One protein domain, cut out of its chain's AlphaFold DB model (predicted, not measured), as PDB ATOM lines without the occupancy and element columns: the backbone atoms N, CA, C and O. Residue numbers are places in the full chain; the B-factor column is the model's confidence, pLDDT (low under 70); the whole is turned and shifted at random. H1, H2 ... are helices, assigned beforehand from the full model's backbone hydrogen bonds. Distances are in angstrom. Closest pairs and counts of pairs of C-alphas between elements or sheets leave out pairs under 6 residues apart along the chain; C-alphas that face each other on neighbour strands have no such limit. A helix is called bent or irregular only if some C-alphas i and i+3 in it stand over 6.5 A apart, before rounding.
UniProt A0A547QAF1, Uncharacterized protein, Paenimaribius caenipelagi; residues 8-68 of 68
ATOM      1  N   ARG A   8     199.316 154.091 196.150       73.62
ATOM      2  CA  ARG A   8     200.277 154.354 195.068       73.62
ATOM      3  C   ARG A   8     201.154 155.585 195.328       73.62
ATOM      4  O   ARG A   8     202.344 155.544 195.052       73.62
ATOM      5  N   LYS A   9     200.580 156.672 195.857       71.94
ATOM      6  CA  LYS A   9     201.328 157.896 196.209       71.94
ATOM      7  C   LYS A   9     202.381 157.658 197.303       71.94
ATOM      8  O   LYS A   9     203.524 158.031 197.072       71.94
ATOM      9  N   PRO A  10     202.039 157.065 198.465       69.31
ATOM     10  CA  PRO A  10     203.038 156.785 199.492       69.31
ATOM     11  C   PRO A  10     204.054 155.716 199.072       69.31
ATOM     12  O   PRO A  10     205.192 155.794 199.511       69.31
ATOM     13  N   LEU A  11     203.684 154.766 198.204       70.25
ATOM     14  CA  LEU A  11     204.636 153.796 197.652       70.25
ATOM     15  C   LEU A  11     205.669 154.452 196.725       70.25
ATOM     16  O   LEU A  11     206.844 154.141 196.843       70.25
ATOM     17  N   LEU A  12     205.259 155.392 195.866       72.38
ATOM     18  CA  LEU A  12     206.177 156.146 194.995       72.38
ATOM     19  C   LEU A  12     207.154 157.038 195.776       72.38
ATOM     20  O   LEU A  12     208.254 157.289 195.313       72.38
ATOM     21  N   ALA A  13     206.783 157.496 196.975       74.06
ATOM     22  CA  ALA A  13     207.684 158.267 197.834       74.06
ATOM     23  C   ALA A  13     208.823 157.416 198.437       74.06
ATOM     24  O   ALA A  13     209.759 157.966 199.011       74.06
ATOM     25  N   LEU A  14     208.748 156.081 198.334       62.06
ATOM     26  CA  LEU A  14     209.844 155.190 198.717       62.06
ATOM     27  C   LEU A  14     210.954 155.164 197.657       62.06
ATOM     28  O   LEU A  14     212.095 154.894 198.014       62.06
ATOM     29  N   ASP A  15     210.647 155.492 196.394       67.44
ATOM     30  CA  ASP A  15     211.642 155.595 195.314       67.44
ATOM     31  C   ASP A  15     212.567 156.821 195.485       67.44
ATOM     32  O   ASP A  15     213.673 156.841 194.948       67.44
ATOM     33  N   ASP A  16     212.142 157.828 196.262       74.88
ATOM     34  CA  ASP A  16     212.944 159.013 196.610       74.88
ATOM     35  C   ASP A  16     213.960 158.740 197.741       74.88
ATOM     36  O   ASP A  16     214.824 159.576 198.028       74.88
ATOM     37  N   VAL A  17     213.866 157.585 198.411       64.69
ATOM     38  CA  VAL A  17     214.819 157.171 199.446       64.69
ATOM     39  C   VAL A  17     215.955 156.397 198.765       64.69
ATOM     40  O   VAL A  17     215.688 155.436 198.044       64.69
ATOM     41  N   PRO A  18     217.231 156.784 198.961       68.25
ATOM     42  CA  PRO A  18     218.354 156.098 198.330       68.25
ATOM     43  C   PRO A  18     218.355 154.609 198.695       68.25
ATOM     44  O   PRO A  18     218.171 154.259 199.861       68.25
ATOM     45  N   ALA A  19     218.570 153.747 197.696       65.44
ATOM     46  CA  ALA A  19     218.403 152.295 197.800       65.44
ATOM     47  C   ALA A  19     219.153 151.665 198.989       65.44
ATOM     48  O   ALA A  19     218.606 150.782 199.644       65.44
ATOM     49  N   ASP A  20     220.328 152.198 199.344       66.06
ATOM     50  CA  ASP A  20     221.142 151.754 200.489       66.06
ATOM     51  C   ASP A  20     220.451 151.918 201.860       66.06
ATOM     52  O   ASP A  20     220.907 151.383 202.866       66.06
ATOM     53  N   HIS A  21     219.388 152.723 201.953       66.44
ATOM     54  CA  HIS A  21     218.606 152.928 203.181       66.44
ATOM     55  C   HIS A  21     217.278 152.160 203.171       66.44
ATOM     56  O   HIS A  21     216.557 152.152 204.174       66.44
ATOM     57  N   CYS A  22     216.945 151.514 202.053       64.06
ATOM     58  CA  CYS A  22     215.657 150.869 201.842       64.06
ATOM     59  C   CYS A  22     215.638 149.394 202.264       64.06
ATOM     60  O   CYS A  22     214.548 148.870 202.486       64.06
ATOM     61  N   ASP A  23     216.788 148.734 202.459       66.88
ATOM     62  CA  ASP A  23     216.849 147.307 202.831       66.88
ATOM     63  C   ASP A  23     216.035 146.958 204.098       66.88
ATOM     64  O   ASP A  23     215.226 146.020 204.064       66.88
ATOM     65  N   PRO A  24     216.106 147.734 205.203       69.56
ATOM     66  CA  PRO A  24     215.298 147.455 206.393       69.56
ATOM     67  C   PRO A  24     213.808 147.793 206.224       69.56
ATOM     68  O   PRO A  24     212.984 147.322 207.013       69.56
ATOM     69  N   LEU A  25     213.466 148.643 205.246       66.69
ATOM     70  CA  LEU A  25     212.106 149.116 204.958       66.69
ATOM     71  C   LEU A  25     211.363 148.196 203.979       66.69
ATOM     72  O   LEU A  25     210.150 148.034 204.107       66.69
ATOM     73  N   LEU A  26     212.079 147.594 203.026       66.81
ATOM     74  CA  LEU A  26     211.541 146.688 202.006       66.81
ATOM     75  C   LEU A  26     211.538 145.215 202.445       66.81
ATOM     76  O   LEU A  26     210.866 144.392 201.820       66.81
ATOM     77  N   THR A  27     212.229 144.874 203.537       65.88
ATOM     78  CA  THR A  27     212.205 143.522 204.107       65.88
ATOM     79  C   THR A  27     210.839 143.227 204.732       65.88
ATOM     80  O   THR A  27     210.497 143.721 205.810       65.88
ATOM     81  N   ASN A  28     210.053 142.390 204.048       60.97
ATOM     82  CA  ASN A  28     208.775 141.878 204.551       60.97
ATOM     83  C   ASN A  28     208.946 140.725 205.541       60.97
ATOM     84  O   ASN A  28     207.992 140.414 206.256       60.97
ATOM     85  N   ASP A  29     210.129 140.106 205.595       62.78
ATOM     86  CA  ASP A  29     210.402 139.024 206.529       62.78
ATOM     87  C   ASP A  29     210.528 139.572 207.959       62.78
ATOM     88  O   ASP A  29     211.476 140.288 208.299       62.78
ATOM     89  N   PRO A  30     209.575 139.243 208.849       56.44
ATOM     90  CA  PRO A  30     209.517 139.815 210.189       56.44
ATOM     91  C   PRO A  30     210.624 139.297 211.113       56.44
ATOM     92  O   PRO A  30     210.650 139.700 212.270       56.44
ATOM     93  N   ILE A  31     211.494 138.400 210.643       58.28
ATOM     94  CA  ILE A  31     212.630 137.842 211.388       58.28
ATOM     95  C   ILE A  31     213.922 138.589 211.032       58.28
ATOM     96  O   ILE A  31     214.732 138.839 211.919       58.28
ATOM     97  N   GLU A  32     214.078 138.995 209.769       59.81
ATOM     98  CA  GLU A  32     215.275 139.688 209.269       59.81
ATOM     99  C   GLU A  32     215.155 141.217 209.338       59.81
ATOM    100  O   GLU A  32     216.142 141.940 209.228       59.81
ATOM    101  N   SER A  33     213.952 141.745 209.577       74.81
ATOM    102  CA  SER A  33     213.762 143.187 209.727       74.81
ATOM    103  C   SER A  33     214.413 143.726 211.011       74.81
ATOM    104  O   SER A  33     214.103 143.281 212.117       74.81
ATOM    105  N   VAL A  34     215.187 144.811 210.894       74.06
ATOM    106  CA  VAL A  34     215.717 145.620 212.020       74.06
ATOM    107  C   VAL A  34     214.605 146.038 213.005       74.06
ATOM    108  O   VAL A  34     214.826 146.203 214.208       74.06
ATOM    109  N   PHE A  35     213.361 146.151 212.526       78.44
ATOM    110  CA  PHE A  35     212.198 146.508 213.338       78.44
ATOM    111  C   PHE A  35     211.538 145.325 214.057       78.44
ATOM    112  O   PHE A  35     210.687 145.554 214.923       78.44
ATOM    113  N   ALA A  36     211.915 144.082 213.755       83.31
ATOM    114  CA  ALA A  36     211.385 142.875 214.387       83.31
ATOM    115  C   ALA A  36     211.537 142.928 215.911       83.31
ATOM    116  O   ALA A  36     210.560 142.846 216.665       83.31
ATOM    117  N   THR A  37     212.765 143.179 216.368       83.31
ATOM    118  CA  THR A  37     213.119 143.275 217.788       83.31
ATOM    119  C   THR A  37     212.391 144.433 218.470       83.31
ATOM    120  O   THR A  37     211.889 144.289 219.593       83.31
ATOM    121  N   VAL A  38     212.268 145.568 217.776       85.88
ATOM    122  CA  VAL A  38     211.542 146.748 218.265       85.88
ATOM    123  C   VAL A  38     210.060 146.430 218.449       85.88
ATOM    124  O   VAL A  38     209.513 146.704 219.519       85.88
ATOM    125  N   ARG A  39     209.405 145.818 217.454       85.31
ATOM    126  CA  ARG A  39     207.986 145.436 217.518       85.31
ATOM    127  C   ARG A  39     207.741 144.419 218.624       85.31
ATOM    128  O   ARG A  39     206.870 144.637 219.466       85.31
ATOM    129  N   HIS A  40     208.550 143.362 218.673       86.06
ATOM    130  CA  HIS A  40     208.415 142.297 219.660       86.06
ATOM    131  C   HIS A  40     208.523 142.830 221.099       86.06
ATOM    132  O   HIS A  40     207.668 142.550 221.945       86.06
ATOM    133  N   ARG A  41     209.521 143.680 221.384       82.94
ATOM    134  CA  ARG A  41     209.647 144.297 222.713       82.94
ATOM    135  C   ARG A  41     208.581 145.356 222.996       82.94
ATOM    136  O   ARG A  41     208.141 145.456 224.141       82.94
ATOM    137  N   SER A  42     208.165 146.131 221.995       85.62
ATOM    138  CA  SER A  42     207.126 147.158 222.154       85.62
ATOM    139  C   SER A  42     205.774 146.551 222.531       85.62
ATOM    140  O   SER A  42     205.101 147.073 223.416       85.62
ATOM    141  N   ILE A  43     205.402 145.418 221.925       85.88
ATOM    142  CA  ILE A  43     204.170 144.692 222.267       85.88
ATOM    143  C   ILE A  43     204.229 144.196 223.716       85.88
ATOM    144  O   ILE A  43     203.288 144.415 224.474       85.88
ATOM    145  N   ARG A  44     205.355 143.600 224.138       84.31
ATOM    146  CA  ARG A  44     205.519 143.084 225.509       84.31
ATOM    147  C   ARG A  44     205.542 144.155 226.601       84.31
ATOM    148  O   ARG A  44     205.183 143.851 227.730       84.31
ATOM    149  N   ARG A  45     206.002 145.377 226.307       83.69
ATOM    150  CA  ARG A  45     206.107 146.475 227.293       83.69
ATOM    151  C   ARG A  45     205.003 147.527 227.172       83.69
ATOM    152  O   ARG A  45     205.088 148.585 227.803       83.69
ATOM    153  N   LYS A  46     203.968 147.264 226.373       81.56
ATOM    154  CA  LYS A  46     202.854 148.192 226.166       81.56
ATOM    155  C   LYS A  46     202.175 148.521 227.504       81.56
ATOM    156  O   LYS A  46     201.775 147.624 228.234       81.56
ATOM    157  N   GLY A  47     202.068 149.812 227.831       84.06
ATOM    158  CA  GLY A  47     201.428 150.304 229.062       84.06
ATOM    159  C   GLY A  47     202.289 150.264 230.332       84.06
ATOM    160  O   GLY A  47     201.906 150.872 231.324       84.06
ATOM    161  N   ALA A  48     203.463 149.624 230.309       83.38
ATOM    162  CA  ALA A  48     204.347 149.510 231.476       83.38
ATOM    163  C   ALA A  48     205.390 150.640 231.583       83.38
ATOM    164  O   ALA A  48     206.109 150.730 232.576       83.38
ATOM    165  N   LEU A  49     205.521 151.479 230.551       84.75
ATOM    166  CA  LEU A  49     206.543 152.522 230.468       84.75
ATOM    167  C   LEU A  49     205.921 153.905 230.287       84.75
ATOM    168  O   LEU A  49     205.000 154.088 229.491       84.75
ATOM    169  N   ALA A  50     206.512 154.901 230.951       90.06
ATOM    170  CA  ALA A  50     206.280 156.300 230.628       90.06
ATOM    171  C   ALA A  50     206.717 156.591 229.181       90.06
ATOM    172  O   ALA A  50     207.693 156.023 228.682       90.06
ATOM    173  N   GLN A  51     206.033 157.521 228.510       88.06
ATOM    174  CA  GLN A  51     206.259 157.817 227.089       88.06
ATOM    175  C   GLN A  51     207.724 158.178 226.774       88.06
ATOM    176  O   GLN A  51     208.254 157.764 225.744       88.06
ATOM    177  N   LYS A  52     208.392 158.920 227.669       91.75
ATOM    178  CA  LYS A  52     209.811 159.290 227.526       91.75
ATOM    179  C   LYS A  52     210.712 158.049 227.504       91.75
ATOM    180  O   LYS A  52     211.533 157.903 226.604       91.75
ATOM    181  N   THR A  53     210.499 157.127 228.438       91.50
ATOM    182  CA  THR A  53     211.261 155.876 228.547       91.50
ATOM    183  C   THR A  53     210.977 154.933 227.381       91.50
ATOM    184  O   THR A  53     211.891 154.290 226.876       91.50
ATOM    185  N   ALA A  54     209.729 154.878 226.905       90.25
ATOM    186  CA  ALA A  54     209.369 154.088 225.732       90.25
ATOM    187  C   ALA A  54     210.096 154.577 224.466       90.25
ATOM    188  O   ALA A  54     210.639 153.764 223.723       90.25
ATOM    189  N   LYS A  55     210.168 155.899 224.249       89.62
ATOM    190  CA  LYS A  55     210.906 156.489 223.120       89.62
ATOM    191  C   LYS A  55     212.404 156.191 223.192       89.62
ATOM    192  O   LYS A  55     212.980 155.787 222.187       89.62
ATOM    193  N   LEU A  56     213.011 156.333 224.374       93.75
ATOM    194  CA  LEU A  56     214.428 156.017 224.580       93.75
ATOM    195  C   LEU A  56     214.723 154.538 224.294       93.75
ATOM    196  O   LEU A  56     215.643 154.223 223.550       93.75
ATOM    197  N   MET A  57     213.883 153.636 224.805       93.94
ATOM    198  CA  MET A  57     214.019 152.200 224.569       93.94
ATOM    199  C   MET A  57     213.933 151.841 223.079       93.94
ATOM    200  O   MET A  57     214.700 151.007 222.609       93.94
ATOM    201  N   VAL A  58     212.995 152.435 222.332       89.19
ATOM    202  CA  VAL A  58     212.881 152.197 220.883       89.19
ATOM    203  C   VAL A  58     214.144 152.669 220.165       89.19
ATOM    204  O   VAL A  58     214.671 151.934 219.337       89.19
ATOM    205  N   PHE A  59     214.661 153.847 220.515       89.94
ATOM    206  CA  PHE A  59     215.885 154.390 219.928       89.94
ATOM    207  C   PHE A  59     217.109 153.496 220.176       89.94
ATOM    208  O   PHE A  59     217.843 153.187 219.239       89.94
ATOM    209  N   GLU A  60     217.300 153.023 221.409       91.62
ATOM    210  CA  GLU A  60     218.386 152.093 221.745       91.62
ATOM    211  C   GLU A  60     218.255 150.756 221.008       91.62
ATOM    212  O   GLU A  60     219.251 150.214 220.536       91.62
ATOM    213  N   LEU A  61     217.033 150.230 220.864       88.62
ATOM    214  CA  LEU A  61     216.799 148.973 220.150       88.62
ATOM    215  C   LEU A  61     217.061 149.091 218.652       88.62
ATOM    216  O   LEU A  61     217.638 148.170 218.082       88.62
ATOM    217  N   VAL A  62     216.673 150.205 218.026       87.00
ATOM    218  CA  VAL A  62     216.986 150.468 216.614       87.00
ATOM    219  C   VAL A  62     218.497 150.564 216.424       87.00
ATOM    220  O   VAL A  62     219.036 149.929 215.526       87.00
ATOM    221  N   GLN A  63     219.203 151.286 217.299       86.81
ATOM    222  CA  GLN A  63     220.664 151.365 217.233       86.81
ATOM    223  C   GLN A  63     221.356 150.020 217.452       86.81
ATOM    224  O   GLN A  63     222.366 149.751 216.812       86.81
ATOM    225  N   ALA A  64     220.863 149.198 218.379       85.56
ATOM    226  CA  ALA A  64     221.426 147.875 218.628       85.56
ATOM    227  C   ALA A  64     221.198 146.937 217.435       85.56
ATOM    228  O   ALA A  64     222.109 146.212 217.057       85.56
ATOM    229  N   ALA A  65     220.012 146.988 216.825       83.50
ATOM    230  CA  ALA A  65     219.675 146.177 215.662       83.50
ATOM    231  C   ALA A  65     220.394 146.636 214.380       83.50
ATOM    232  O   ALA A  65     220.716 145.803 213.550       83.50
ATOM    233  N   ALA A  66     220.697 147.929 214.231       80.44
ATOM    234  CA  ALA A  66     221.452 148.453 213.086       80.44
ATOM    235  C   ALA A  66     222.970 148.186 213.155       80.44
ATOM    236  O   ALA A  66     223.672 148.387 212.172       80.44
ATOM    237  N   LYS A  67     223.492 147.794 214.326       76.81
ATOM    238  CA  LYS A  67     224.903 147.408 214.526       76.81
ATOM    239  C   LYS A  67     225.136 145.899 214.373       76.81
ATOM    240  O   LYS A  67     226.270 145.456 214.545       76.81
ATOM    241  N   SER A  68     224.056 145.145 214.171       61.28
ATOM    242  CA  SER A  68     224.024 143.689 214.046       61.28
ATOM    243  C   SER A  68     224.255 143.240 212.613       61.28
ATOM    244  O   SER A  68     223.959 144.029 211.695       61.28
TER     245      SER A  68
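AT A GLANCE: This is residues 8 to 68 of the 68 residues of an uncharacterized protein of Paenimaribius caenipelagi (UniProt A0A547QAF1). A free arm with the short helix H1, residues 8 to 13 and 15 to 21, sticks out from a helical hairpin of H3 and H4; short H2 sits between arm and hairpin. The 61 printed residues hold four named helices, H1 to H4 in order, and no named strand: all helix. The whole is loose, radius of gyration of the C-alphas 13.8 A, spanning 37 by 27 by 18 A.

IN THESE COORDINATES: Find C-alpha 8 at (200.277, 154.354, 195.068), where H1, residues 8 to 12, begins. H2 is residues 23 to 26. H3, residues 34 to 44, runs 17.1 A and is only just irregular: C-alphas 34 and 37 are 6.7 A apart. H4, residues 51 to 66, runs 22.7 A to C-alpha 66 at (221.452, 148.453, 213.086).

HOW THE PARTS SIT: H1 is apart from H2, H3 and H4. H2 is close to H3 but not clearly touching; their closest C-alphas, of Pro 24 and Val 34, are 5.9 A apart. H2 and H4 are apart. H3 and H4 touch, closest at the C-alphas of Val 34 and Ala 65, 5.4 A, opposite ways at a shallow tilt of 34 degrees, only just short of steep. Every O i to N i+4 pair is within hydrogen-bond range in H1 and H4, and 6 of 7 in H3; H2 is too short for one.

THE WHOLE: The farthest C-alphas, of Asp 15 and Ala 48, are 37.4 A apart. The printed part has no cut and no long link. Look for pLDDT under 70 at residues 10, 14 to 15, 17 to 32 and 68.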